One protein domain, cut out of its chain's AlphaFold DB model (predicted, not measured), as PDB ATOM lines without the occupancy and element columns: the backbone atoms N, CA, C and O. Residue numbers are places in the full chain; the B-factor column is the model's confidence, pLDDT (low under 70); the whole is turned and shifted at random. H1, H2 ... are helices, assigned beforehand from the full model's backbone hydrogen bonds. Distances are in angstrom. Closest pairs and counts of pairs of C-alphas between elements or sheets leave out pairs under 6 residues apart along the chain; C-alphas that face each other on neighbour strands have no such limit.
ATOM      1  N   SER A   2       8.910 120.512 102.284       63.72
ATOM      2  CA  SER A   2      10.013 119.888 101.507       63.72
ATOM      3  C   SER A   2      11.295 119.520 102.286       63.72
ATOM      4  O   SER A   2      12.166 118.877 101.711       63.72
ATOM      5  N   GLN A   3      11.454 119.952 103.542       75.38
ATOM      6  CA  GLN A   3      12.678 119.730 104.334       75.38
ATOM      7  C   GLN A   3      12.627 118.482 105.230       75.38
ATOM      8  O   GLN A   3      13.655 118.098 105.776       75.38
ATOM      9  N   MET A   4      11.455 117.862 105.410       83.25
ATOM     10  CA  MET A   4      11.335 116.661 106.242       83.25
ATOM     11  C   MET A   4      11.669 115.411 105.432       83.25
ATOM     12  O   MET A   4      11.190 115.233 104.311       83.25
ATOM     13  N   ASN A   5      12.467 114.528 106.026       83.00
ATOM     14  CA  ASN A   5      12.836 113.261 105.416       83.00
ATOM     15  C   ASN A   5      11.632 112.315 105.418       83.00
ATOM     16  O   ASN A   5      11.025 112.089 106.460       83.00
ATOM     17  N   GLN A   6      11.328 111.700 104.277       85.44
ATOM     18  CA  GLN A   6      10.271 110.680 104.171       85.44
ATOM     19  C   GLN A   6      10.735 109.281 104.620       85.44
ATOM     20  O   GLN A   6       9.989 108.311 104.514       85.44
ATOM     21  N   GLY A   7      11.979 109.155 105.090       80.81
ATOM     22  CA  GLY A   7      12.532 107.889 105.566       80.81
ATOM     23  C   GLY A   7      11.901 107.431 106.883       80.81
ATOM     24  O   GLY A   7      11.575 108.242 107.744       80.81
ATOM     25  N   THR A   8      11.794 106.114 107.060       82.38
ATOM     26  CA  THR A   8      11.227 105.459 108.255       82.38
ATOM     27  C   THR A   8      12.279 105.062 109.295       82.38
ATOM     28  O   THR A   8      11.968 104.375 110.263       82.38
ATOM     29  N   SER A   9      13.545 105.453 109.100       88.25
ATOM     30  CA  SER A   9      14.616 105.125 110.046       88.25
ATOM     31  C   SER A   9      14.492 105.940 111.338       88.25
ATOM     32  O   SER A   9      14.074 107.099 111.299       88.25
ATOM     33  N   PHE A  10      14.924 105.366 112.466       86.25
ATOM     34  CA  PHE A  10      14.929 106.045 113.769       86.25
ATOM     35  C   PHE A  10      15.654 107.399 113.709       86.25
ATOM     36  O   PHE A  10      15.111 108.416 114.127       86.25
ATOM     37  N   ASN A  11      16.837 107.436 113.087       87.25
ATOM     38  CA  ASN A  11      17.625 108.663 112.939       87.25
ATOM     39  C   ASN A  11      16.911 109.708 112.069       87.25
ATOM     40  O   ASN A  11      16.954 110.897 112.379       87.25
ATOM     41  N   SER A  12      16.233 109.280 110.997       89.62
ATOM     42  CA  SER A  12      15.443 110.179 110.146       89.62
ATOM     43  C   SER A  12      14.253 110.770 110.899       89.62
ATOM     44  O   SER A  12      13.996 111.966 110.782       89.62
ATOM     45  N   MET A  13      13.549 109.954 111.690       90.44
ATOM     46  CA  MET A  13      12.440 110.422 112.523       90.44
ATOM     47  C   MET A  13      12.926 111.387 113.605       90.44
ATOM     48  O   MET A  13      12.326 112.445 113.765       90.44
ATOM     49  N   ASN A  14      14.027 111.073 114.295       90.44
ATOM     50  CA  ASN A  14      14.603 111.953 115.312       90.44
ATOM     51  C   ASN A  14      15.010 113.312 114.713       90.44
ATOM     52  O   ASN A  14      14.609 114.351 115.223       90.44
ATOM     53  N   ALA A  15      15.693 113.313 113.563       90.38
ATOM     54  CA  ALA A  15      16.065 114.547 112.868       90.38
ATOM     55  C   ALA A  15      14.845 115.379 112.428       90.38
ATOM     56  O   ALA A  15      14.863 116.607 112.506       90.38
ATOM     57  N   ASN A  16      13.762 114.733 111.984       92.38
ATOM     58  CA  ASN A  16      12.520 115.435 111.662       92.38
ATOM     59  C   ASN A  16      11.886 116.068 112.912       92.38
ATOM     60  O   ASN A  16      11.424 117.207 112.848       92.38
ATOM     61  N   TRP A  17      11.883 115.364 114.047       92.12
ATOM     62  CA  TRP A  17      11.382 115.904 115.313       92.12
ATOM     63  C   TRP A  17      12.239 117.053 115.845       92.12
ATOM     64  O   TRP A  17      11.681 118.020 116.362       92.12
ATOM     65  N   ASP A  18      13.555 117.023 115.637       89.75
ATOM     66  CA  ASP A  18      14.430 118.160 115.940       89.75
ATOM     67  C   ASP A  18      14.053 119.402 115.113       89.75
ATOM     68  O   ASP A  18      14.003 120.512 115.647       89.75
ATOM     69  N   LEU A  19      13.708 119.242 113.826       91.19
ATOM     70  CA  LEU A  19      13.210 120.352 112.998       91.19
ATOM     71  C   LEU A  19      11.894 120.924 113.536       91.19
ATOM     72  O   LEU A  19      11.741 122.146 113.606       91.19
ATOM     73  N   VAL A  20      10.956 120.059 113.934       90.12
ATOM     74  CA  VAL A  20       9.682 120.475 114.544       90.12
ATOM     75  C   VAL A  20       9.941 121.221 115.851       90.12
ATOM     76  O   VAL A  20       9.417 122.316 116.046       90.12
ATOM     77  N   ARG A  21      10.806 120.689 116.716       89.12
ATOM     78  CA  ARG A  21      11.160 121.311 117.993       89.12
ATOM     79  C   ARG A  21      11.785 122.688 117.801       89.12
ATOM     80  O   ARG A  21      11.382 123.636 118.464       89.12
ATOM     81  N   ASN A  22      12.708 122.824 116.852       88.94
ATOM     82  CA  ASN A  22      13.334 124.105 116.523       88.94
ATOM     83  C   ASN A  22      12.335 125.113 115.938       88.94
ATOM     84  O   ASN A  22      12.462 126.315 116.161       88.94
ATOM     85  N   PHE A  23      11.336 124.647 115.184       89.00
ATOM     86  CA  PHE A  23      10.263 125.503 114.681       89.00
ATOM     87  C   PHE A  23       9.348 126.012 115.805       89.00
ATOM     88  O   PHE A  23       8.954 127.176 115.790       89.00
ATOM     89  N   LEU A  24       9.042 125.165 116.785       87.75
ATOM     90  CA  LEU A  24       8.197 125.527 117.925       87.75
ATOM     91  C   LEU A  24       8.946 126.334 118.988       87.75
ATOM     92  O   LEU A  24       8.345 127.154 119.659       87.75
ATOM     93  N   ALA A  25      10.268 126.201 119.078       86.25
ATOM     94  CA  ALA A  25      11.100 127.007 119.974       86.25
ATOM     95  C   ALA A  25      11.251 128.481 119.538       86.25
ATOM     96  O   ALA A  25      11.985 129.242 120.170       86.25
ATOM     97  N   ARG A  26      10.611 128.892 118.438       88.38
ATOM     98  CA  ARG A  26      10.631 130.285 117.983       88.38
ATOM     99  C   ARG A  26       9.896 131.194 118.977       88.38
ATOM    100  O   ARG A  26       8.960 130.730 119.625       88.38
ATOM    101  N   PRO A  27      10.259 132.488 119.068       84.50
ATOM    102  CA  PRO A  27       9.667 133.409 120.038       84.50
ATOM    103  C   PRO A  27       8.145 133.524 119.934       84.50
ATOM    104  O   PRO A  27       7.490 133.779 120.935       84.50
ATOM    105  N   GLU A  28       7.570 133.320 118.744       84.38
ATOM    106  CA  GLU A  28       6.119 133.385 118.552       84.38
ATOM    107  C   GLU A  28       5.372 132.181 119.152       84.38
ATOM    108  O   GLU A  28       4.170 132.266 119.383       84.38
ATOM    109  N   ASN A  29       6.071 131.069 119.402       82.75
ATOM    110  CA  ASN A  29       5.506 129.805 119.881       82.75
ATOM    111  C   ASN A  29       6.135 129.338 121.207       82.75
ATOM    112  O   ASN A  29       6.007 128.169 121.566       82.75
ATOM    113  N   SER A  30       6.816 130.231 121.937       78.94
ATOM    114  CA  SER A  30       7.641 129.873 123.103       78.94
ATOM    115  C   SER A  30       6.885 129.183 124.235       78.94
ATOM    116  O   SER A  30       7.502 128.488 125.040       78.94
ATOM    117  N   ASP A  31       5.566 129.360 124.298       82.81
ATOM    118  CA  ASP A  31       4.728 128.752 125.333       82.81
ATOM    119  C   ASP A  31       4.477 127.254 125.071       82.81
ATOM    120  O   ASP A  31       4.114 126.516 125.986       82.81
ATOM    121  N   LEU A  32       4.712 126.777 123.841       86.50
ATOM    122  CA  LEU A  32       4.606 125.369 123.467       86.50
ATOM    123  C   LEU A  32       5.985 124.698 123.508       86.50
ATOM    124  O   LEU A  32       6.711 124.623 122.514       86.50
ATOM    125  N   VAL A  33       6.339 124.166 124.677       84.88
ATOM    126  CA  VAL A  33       7.594 123.434 124.875       84.88
ATOM    127  C   VAL A  33       7.348 121.933 124.775       84.88
ATOM    128  O   VAL A  33       6.708 121.351 125.642       84.88
ATOM    129  N   ILE A  34       7.923 121.301 123.748       88.62
ATOM    130  CA  ILE A  34       8.001 119.837 123.652       88.62
ATOM    131  C   ILE A  34       9.309 119.373 124.299       88.62
ATOM    132  O   ILE A  34      10.415 119.780 123.906       88.62
ATOM    133  N   SER A  35       9.180 118.526 125.312       87.31
ATOM    134  CA  SER A  35      10.296 117.922 126.030       87.31
ATOM    135  C   SER A  35      10.995 116.852 125.183       87.31
ATOM    136  O   SER A  35      10.423 116.251 124.274       87.31
ATOM    137  N   LYS A  36      12.274 116.586 125.481       86.44
ATOM    138  CA  LYS A  36      13.016 115.508 124.803       86.44
ATOM    139  C   LYS A  36      12.415 114.134 125.121       86.44
ATOM    140  O   LYS A  36      12.436 113.263 124.262       86.44
ATOM    141  N   ASP A  37      11.865 113.968 126.320       86.19
ATOM    142  CA  ASP A  37      11.305 112.699 126.786       86.19
ATOM    143  C   ASP A  37       9.998 112.354 126.049       86.19
ATOM    144  O   ASP A  37       9.767 111.192 125.737       86.19
ATOM    145  N   GLU A  38       9.182 113.349 125.684       89.06
ATOM    146  CA  GLU A  38       8.003 113.151 124.824       89.06
ATOM    147  C   GLU A  38       8.391 112.707 123.414       89.06
ATOM    148  O   GLU A  38       7.808 111.767 122.879       89.06
ATOM    149  N   ILE A  39       9.405 113.346 122.819       90.88
ATOM    150  CA  ILE A  39       9.922 112.958 121.500       90.88
ATOM    151  C   ILE A  39      10.476 111.532 121.552       90.88
ATOM    152  O   ILE A  39      10.159 110.723 120.683       90.88
ATOM    153  N   ASP A  40      11.252 111.202 122.583       88.06
ATOM    154  CA  ASP A  40      11.782 109.856 122.806       88.06
ATOM    155  C   ASP A  40      10.648 108.829 122.970       88.06
ATOM    156  O   ASP A  40      10.647 107.770 122.338       88.06
ATOM    157  N   GLY A  41       9.605 109.191 123.723       89.44
ATOM    158  CA  GLY A  41       8.378 108.413 123.850       89.44
ATOM    159  C   GLY A  41       7.708 108.147 122.499       89.44
ATOM    160  O   GLY A  41       7.354 107.002 122.207       89.44
ATOM    161  N   ILE A  42       7.586 109.166 121.644       91.31
ATOM    162  CA  ILE A  42       7.025 109.041 120.291       91.31
ATOM    163  C   ILE A  42       7.890 108.124 119.421       91.31
ATOM    164  O   ILE A  42       7.367 107.223 118.763       91.31
ATOM    165  N   LEU A  43       9.209 108.327 119.423       91.00
ATOM    166  CA  LEU A  43      10.152 107.525 118.639       91.00
ATOM    167  C   LEU A  43      10.134 106.047 119.046       91.00
ATOM    168  O   LEU A  43      10.303 105.167 118.201       91.00
ATOM    169  N   HIS A  44       9.884 105.769 120.323       87.31
ATOM    170  CA  HIS A  44       9.760 104.418 120.863       87.31
ATOM    171  C   HIS A  44       8.329 103.870 120.864       87.31
ATOM    172  O   HIS A  44       8.091 102.824 121.474       87.31
ATOM    173  N   ALA A  45       7.391 104.544 120.187       87.69
ATOM    174  CA  ALA A  45       5.980 104.166 120.112       87.69
ATOM    175  C   ALA A  45       5.366 103.879 121.496       87.69
ATOM    176  O   ALA A  45       4.597 102.931 121.679       87.69
ATOM    177  N   LYS A  46       5.746 104.679 122.500       86.81
ATOM    178  CA  LYS A  46       5.181 104.588 123.845       86.81
ATOM    179  C   LYS A  46       3.721 105.048 123.803       86.81
ATOM    180  O   LYS A  46       3.435 106.092 123.213       86.81
ATOM    181  N   PRO A  47       2.798 104.293 124.421       84.31
ATOM    182  CA  PRO A  47       1.390 104.670 124.437       84.31
ATOM    183  C   PRO A  47       1.218 106.008 125.166       84.31
ATOM    184  O   PRO A  47       1.806 106.206 126.228       84.31
ATOM    185  N   GLY A  48       0.431 106.919 124.596       85.62
ATOM    186  CA  GLY A  48       0.166 108.240 125.168       85.62
ATOM    187  C   GLY A  48       1.189 109.322 124.814       85.62
ATOM    188  O   GLY A  48       0.907 110.497 125.036       85.62
ATOM    189  N   ALA A  49       2.353 108.976 124.251       88.69
ATOM    190  CA  ALA A  49       3.391 109.961 123.932       88.69
ATOM    191  C   ALA A  49       2.981 110.901 122.789       88.69
ATOM    192  O   ALA A  49       3.170 112.114 122.869       88.69
ATOM    193  N   VAL A  50       2.401 110.341 121.725       89.62
ATOM    194  CA  VAL A  50       1.938 111.119 120.567       89.62
ATOM    195  C   VAL A  50       0.739 111.969 120.962       89.62
ATOM    196  O   VAL A  50       0.654 113.141 120.606       89.62
ATOM    197  N   GLU A  51      -0.180 111.374 121.715       89.81
ATOM    198  CA  GLU A  51      -1.406 112.001 122.176       89.81
ATOM    199  C   GLU A  51      -1.099 113.204 123.066       89.81
ATOM    200  O   GLU A  51      -1.663 114.272 122.837       89.81
ATOM    201  N   LEU A  52      -0.146 113.076 123.995       88.25
ATOM    202  CA  LEU A  52       0.299 114.169 124.859       88.25
ATOM    203  C   LEU A  52       0.774 115.387 124.052       88.25
ATOM    204  O   LEU A  52       0.301 116.506 124.270       88.25
ATOM    205  N   VAL A  53       1.644 115.159 123.064       90.12
ATOM    206  CA  VAL A  53       2.158 116.229 122.198       90.12
ATOM    207  C   VAL A  53       1.050 116.832 121.333       90.12
ATOM    208  O   VAL A  53       0.964 118.053 121.207       90.12
ATOM    209  N   LEU A  54       0.169 116.006 120.761       90.38
ATOM    210  CA  LEU A  54      -0.945 116.479 119.934       90.38
ATOM    211  C   LEU A  54      -1.954 117.307 120.731       90.38
ATOM    212  O   LEU A  54      -2.425 118.326 120.227       90.38
ATOM    213  N   ILE A  55      -2.275 116.898 121.960       88.94
ATOM    214  CA  ILE A  55      -3.145 117.659 122.857       88.94
ATOM    215  C   ILE A  55      -2.507 119.017 123.150       88.94
ATOM    216  O   ILE A  55      -3.175 120.036 122.978       88.94
ATOM    217  N   GLY A  56      -1.220 119.052 123.512       88.00
ATOM    218  CA  GLY A  56      -0.497 120.302 123.764       88.00
ATOM    219  C   GLY A  56      -0.504 121.237 122.553       88.00
ATOM    220  O   GLY A  56      -0.875 122.405 122.668       88.00
ATOM    221  N   MET A  57      -0.193 120.710 121.364       89.69
ATOM    222  CA  MET A  57      -0.263 121.467 120.109       89.69
ATOM    223  C   MET A  57      -1.670 121.993 119.831       89.69
ATOM    224  O   MET A  57      -1.843 123.159 119.482       89.69
ATOM    225  N   PHE A  58      -2.687 121.145 119.976       91.12
ATOM    226  CA  PHE A  58      -4.071 121.523 119.726       91.12
ATOM    227  C   PHE A  58      -4.521 122.640 120.668       91.12
ATOM    228  O   PHE A  58      -5.076 123.638 120.205       91.12
ATOM    229  N   GLN A  59      -4.276 122.491 121.970       90.25
ATOM    230  CA  GLN A  59      -4.659 123.483 122.972       90.25
ATOM    231  C   GLN A  59      -3.943 124.813 122.723       90.25
ATOM    232  O   GLN A  59      -4.588 125.859 122.759       90.25
ATOM    233  N   PHE A  60      -2.655 124.768 122.372       89.19
ATOM    234  CA  PHE A  60      -1.873 125.953 122.035       89.19
ATOM    235  C   PHE A  60      -2.409 126.672 120.786       89.19
ATOM    236  O   PHE A  60      -2.722 127.858 120.841       89.19
ATOM    237  N   PHE A  61      -2.588 125.962 119.667       88.81
ATOM    238  CA  PHE A  61      -2.995 126.596 118.407       88.81
ATOM    239  C   PHE A  61      -4.467 127.012 118.363       88.81
ATOM    240  O   PHE A  61      -4.824 127.920 117.614       88.81
ATOM    241  N   THR A  62      -5.341 126.341 119.115       90.12
ATOM    242  CA  THR A  62      -6.784 126.627 119.084       90.12
ATOM    243  C   THR A  62      -7.272 127.445 120.273       90.12
ATOM    244  O   THR A  62      -8.399 127.939 120.233       90.12
ATOM    245  N   GLY A  63      -6.466 127.565 121.333       86.88
ATOM    246  CA  GLY A  63      -6.861 128.178 122.601       86.88
ATOM    247  C   GLY A  63      -7.988 127.430 123.322       86.88
ATOM    248  O   GLY A  63      -8.601 127.978 124.238       86.88
ATOM    249  N   LYS A  64      -8.322 126.207 122.892       87.19
ATOM    250  CA  LYS A  64      -9.396 125.395 123.473       87.19
ATOM    251  C   LYS A  64      -8.802 124.342 124.384       87.19
ATOM    252  O   LYS A  64      -7.988 123.541 123.940       87.19
ATOM    253  N   GLU A  65      -9.279 124.287 125.620       83.44
ATOM    254  CA  GLU A  65      -8.920 123.213 126.540       83.44
ATOM    255  C   GLU A  65      -9.586 121.902 126.101       83.44
ATOM    256  O   GLU A  65     -10.806 121.816 125.921       83.44
ATOM    257  N   LEU A  66      -8.765 120.872 125.911       81.88
ATOM    258  CA  LEU A  66      -9.238 119.537 125.577       81.88
ATOM    259  C   LEU A  66      -9.505 118.808 126.895       81.88
ATOM    260  O   LEU A  66      -8.580 118.578 127.669       81.88
ATOM    261  N   LYS A  67     -10.769 118.465 127.155       77.75
ATOM    262  CA  LYS A  67     -11.157 117.688 128.337       77.75
ATOM    263  C   LYS A  67     -10.714 116.241 128.151       77.75
ATOM    264  O   LYS A  67     -11.469 115.433 127.618       77.75
ATOM    265  N   THR A  68      -9.490 115.931 128.550       72.44
ATOM    266  CA  THR A  68      -9.019 114.551 128.668       72.44
ATOM    267  C   THR A  68      -9.534 113.938 129.964       72.44
ATOM    268  O   THR A  68      -9.737 114.637 130.963       72.44
ATOM    269  N   LEU A  69      -9.795 112.629 129.962       63.81
ATOM    270  CA  LEU A  69     -10.125 111.940 131.204       63.81
ATOM    271  C   LEU A  69      -8.859 111.864 132.065       63.81
ATOM    272  O   LEU A  69      -7.775 111.519 131.590       63.81
ATOM    273  N   VAL A  70      -8.985 112.200 133.349       56.59
ATOM    274  CA  VAL A  70      -7.877 112.082 134.306       56.59
ATOM    275  C   VAL A  70      -7.406 110.624 134.329       56.59
ATOM    276  O   VAL A  70      -8.182 109.733 134.668       56.59
ATOM    277  N   GLY A  71      -6.143 110.387 133.962       61.88
ATOM    278  CA  GLY A  71      -5.536 109.050 133.902       61.88
ATOM    279  C   GLY A  71      -5.629 108.332 132.548       61.88
ATOM    280  O   GLY A  71      -5.207 107.184 132.460       61.88
ATOM    281  N   GLU A  72      -6.156 108.971 131.499       68.31
ATOM    282  CA  GLU A  72      -6.215 108.388 130.145       68.31
ATOM    283  C   GLU A  72      -4.830 108.279 129.490       68.31
ATOM    284  O   GLU A  72      -4.547 107.317 128.777       68.31
ATOM    285  N   TYR A  73      -3.943 109.228 129.797       66.06
ATOM    286  CA  TYR A  73      -2.571 109.263 129.302       66.06
ATOM    287  C   TYR A  73      -1.604 109.217 130.485       66.06
ATOM    288  O   TYR A  73      -1.667 110.054 131.387       66.06
ATOM    289  N   ASN A  74      -0.724 108.214 130.496       63.38
ATOM    290  CA  ASN A  74       0.354 108.126 131.473       63.38
ATOM    291  C   ASN A  74       1.472 109.084 131.044       63.38
ATOM    292  O   ASN A  74       2.126 108.867 130.029       63.38
ATOM    293  N   PHE A  75       1.672 110.146 131.823       69.19
ATOM    294  CA  PHE A  75       2.700 111.165 131.565       69.19
ATOM    295  C   PHE A  75       4.119 110.674 131.876       69.19
ATOM    296  O   PHE A  75       5.096 111.294 131.465       69.19
ATOM    297  N   ASP A  76       4.236 109.546 132.578       76.19
ATOM    298  CA  ASP A  76       5.504 108.883 132.825       76.19
ATOM    299  C   ASP A  76       5.705 107.752 131.808       76.19
ATOM    300  O   ASP A  76       5.045 106.715 131.861       76.19
ATOM    301  N   PHE A  77       6.699 107.896 130.928       75.94
ATOM    302  CA  PHE A  77       7.122 106.840 129.991       75.94
ATOM    303  C   PHE A  77       7.899 105.691 130.663       75.94
ATOM    304  O   PHE A  77       8.520 104.862 129.991       75.94
TER     305      PHE A  77
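What this domain is: This is residues 2 to 77 of the 198 residues of an uncharacterized protein of Oikopleura dioica (UniProt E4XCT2). Two longer helices, H1 and H3, run roughly the same way with a space between them, and short H2 bridges their beginnings. The H1 to H2 link folds back between the two, and residues 63 to 77 run back from the end of H3. The printed part has 76 residues, under half of them in named elements, in order H1, H2, H3 with no named strand: all helix. It is only just compact, close to loose, with a radius of gyration of the C-alphas of 13.2 A and spans of 35 by 29 by 18 A.

How they stand to each other: H1, residues 10 to 24, touches H2, residues 36 to 43, at a steep tilt of 46 degrees, opposite ways; the closest C-alphas, of Phe 10 and Leu 43, are 7.0 A apart. H2 touches H3, residues 49 to 62, with residues 49 to 53 of H3 alone, at a steep tilt of 66 degrees, opposite ways; the closest C-alphas, of Gly 41 and Ala 49, are 5.2 A apart. H1 and H3 are apart. In H1, H2 and H3 every O i to N i+4 pair is within hydrogen-bond range.

Where its parts are: H1 spans 21.0 A from C-alpha 10 at (14.929, 106.045, 113.769), H2 10.5 A, and H3 20.1 A to C-alpha 62 at (-6.784, 126.627, 119.084).

The domain as a whole: The C-alphas farthest apart, of Ser 2 and Val 70, are 38.2 A apart. The printed part has no cut; the H1 to H2 link is long, the H2 to H3 link tight. pLDDT is under 70 at residue 2 and residues 69 to 75.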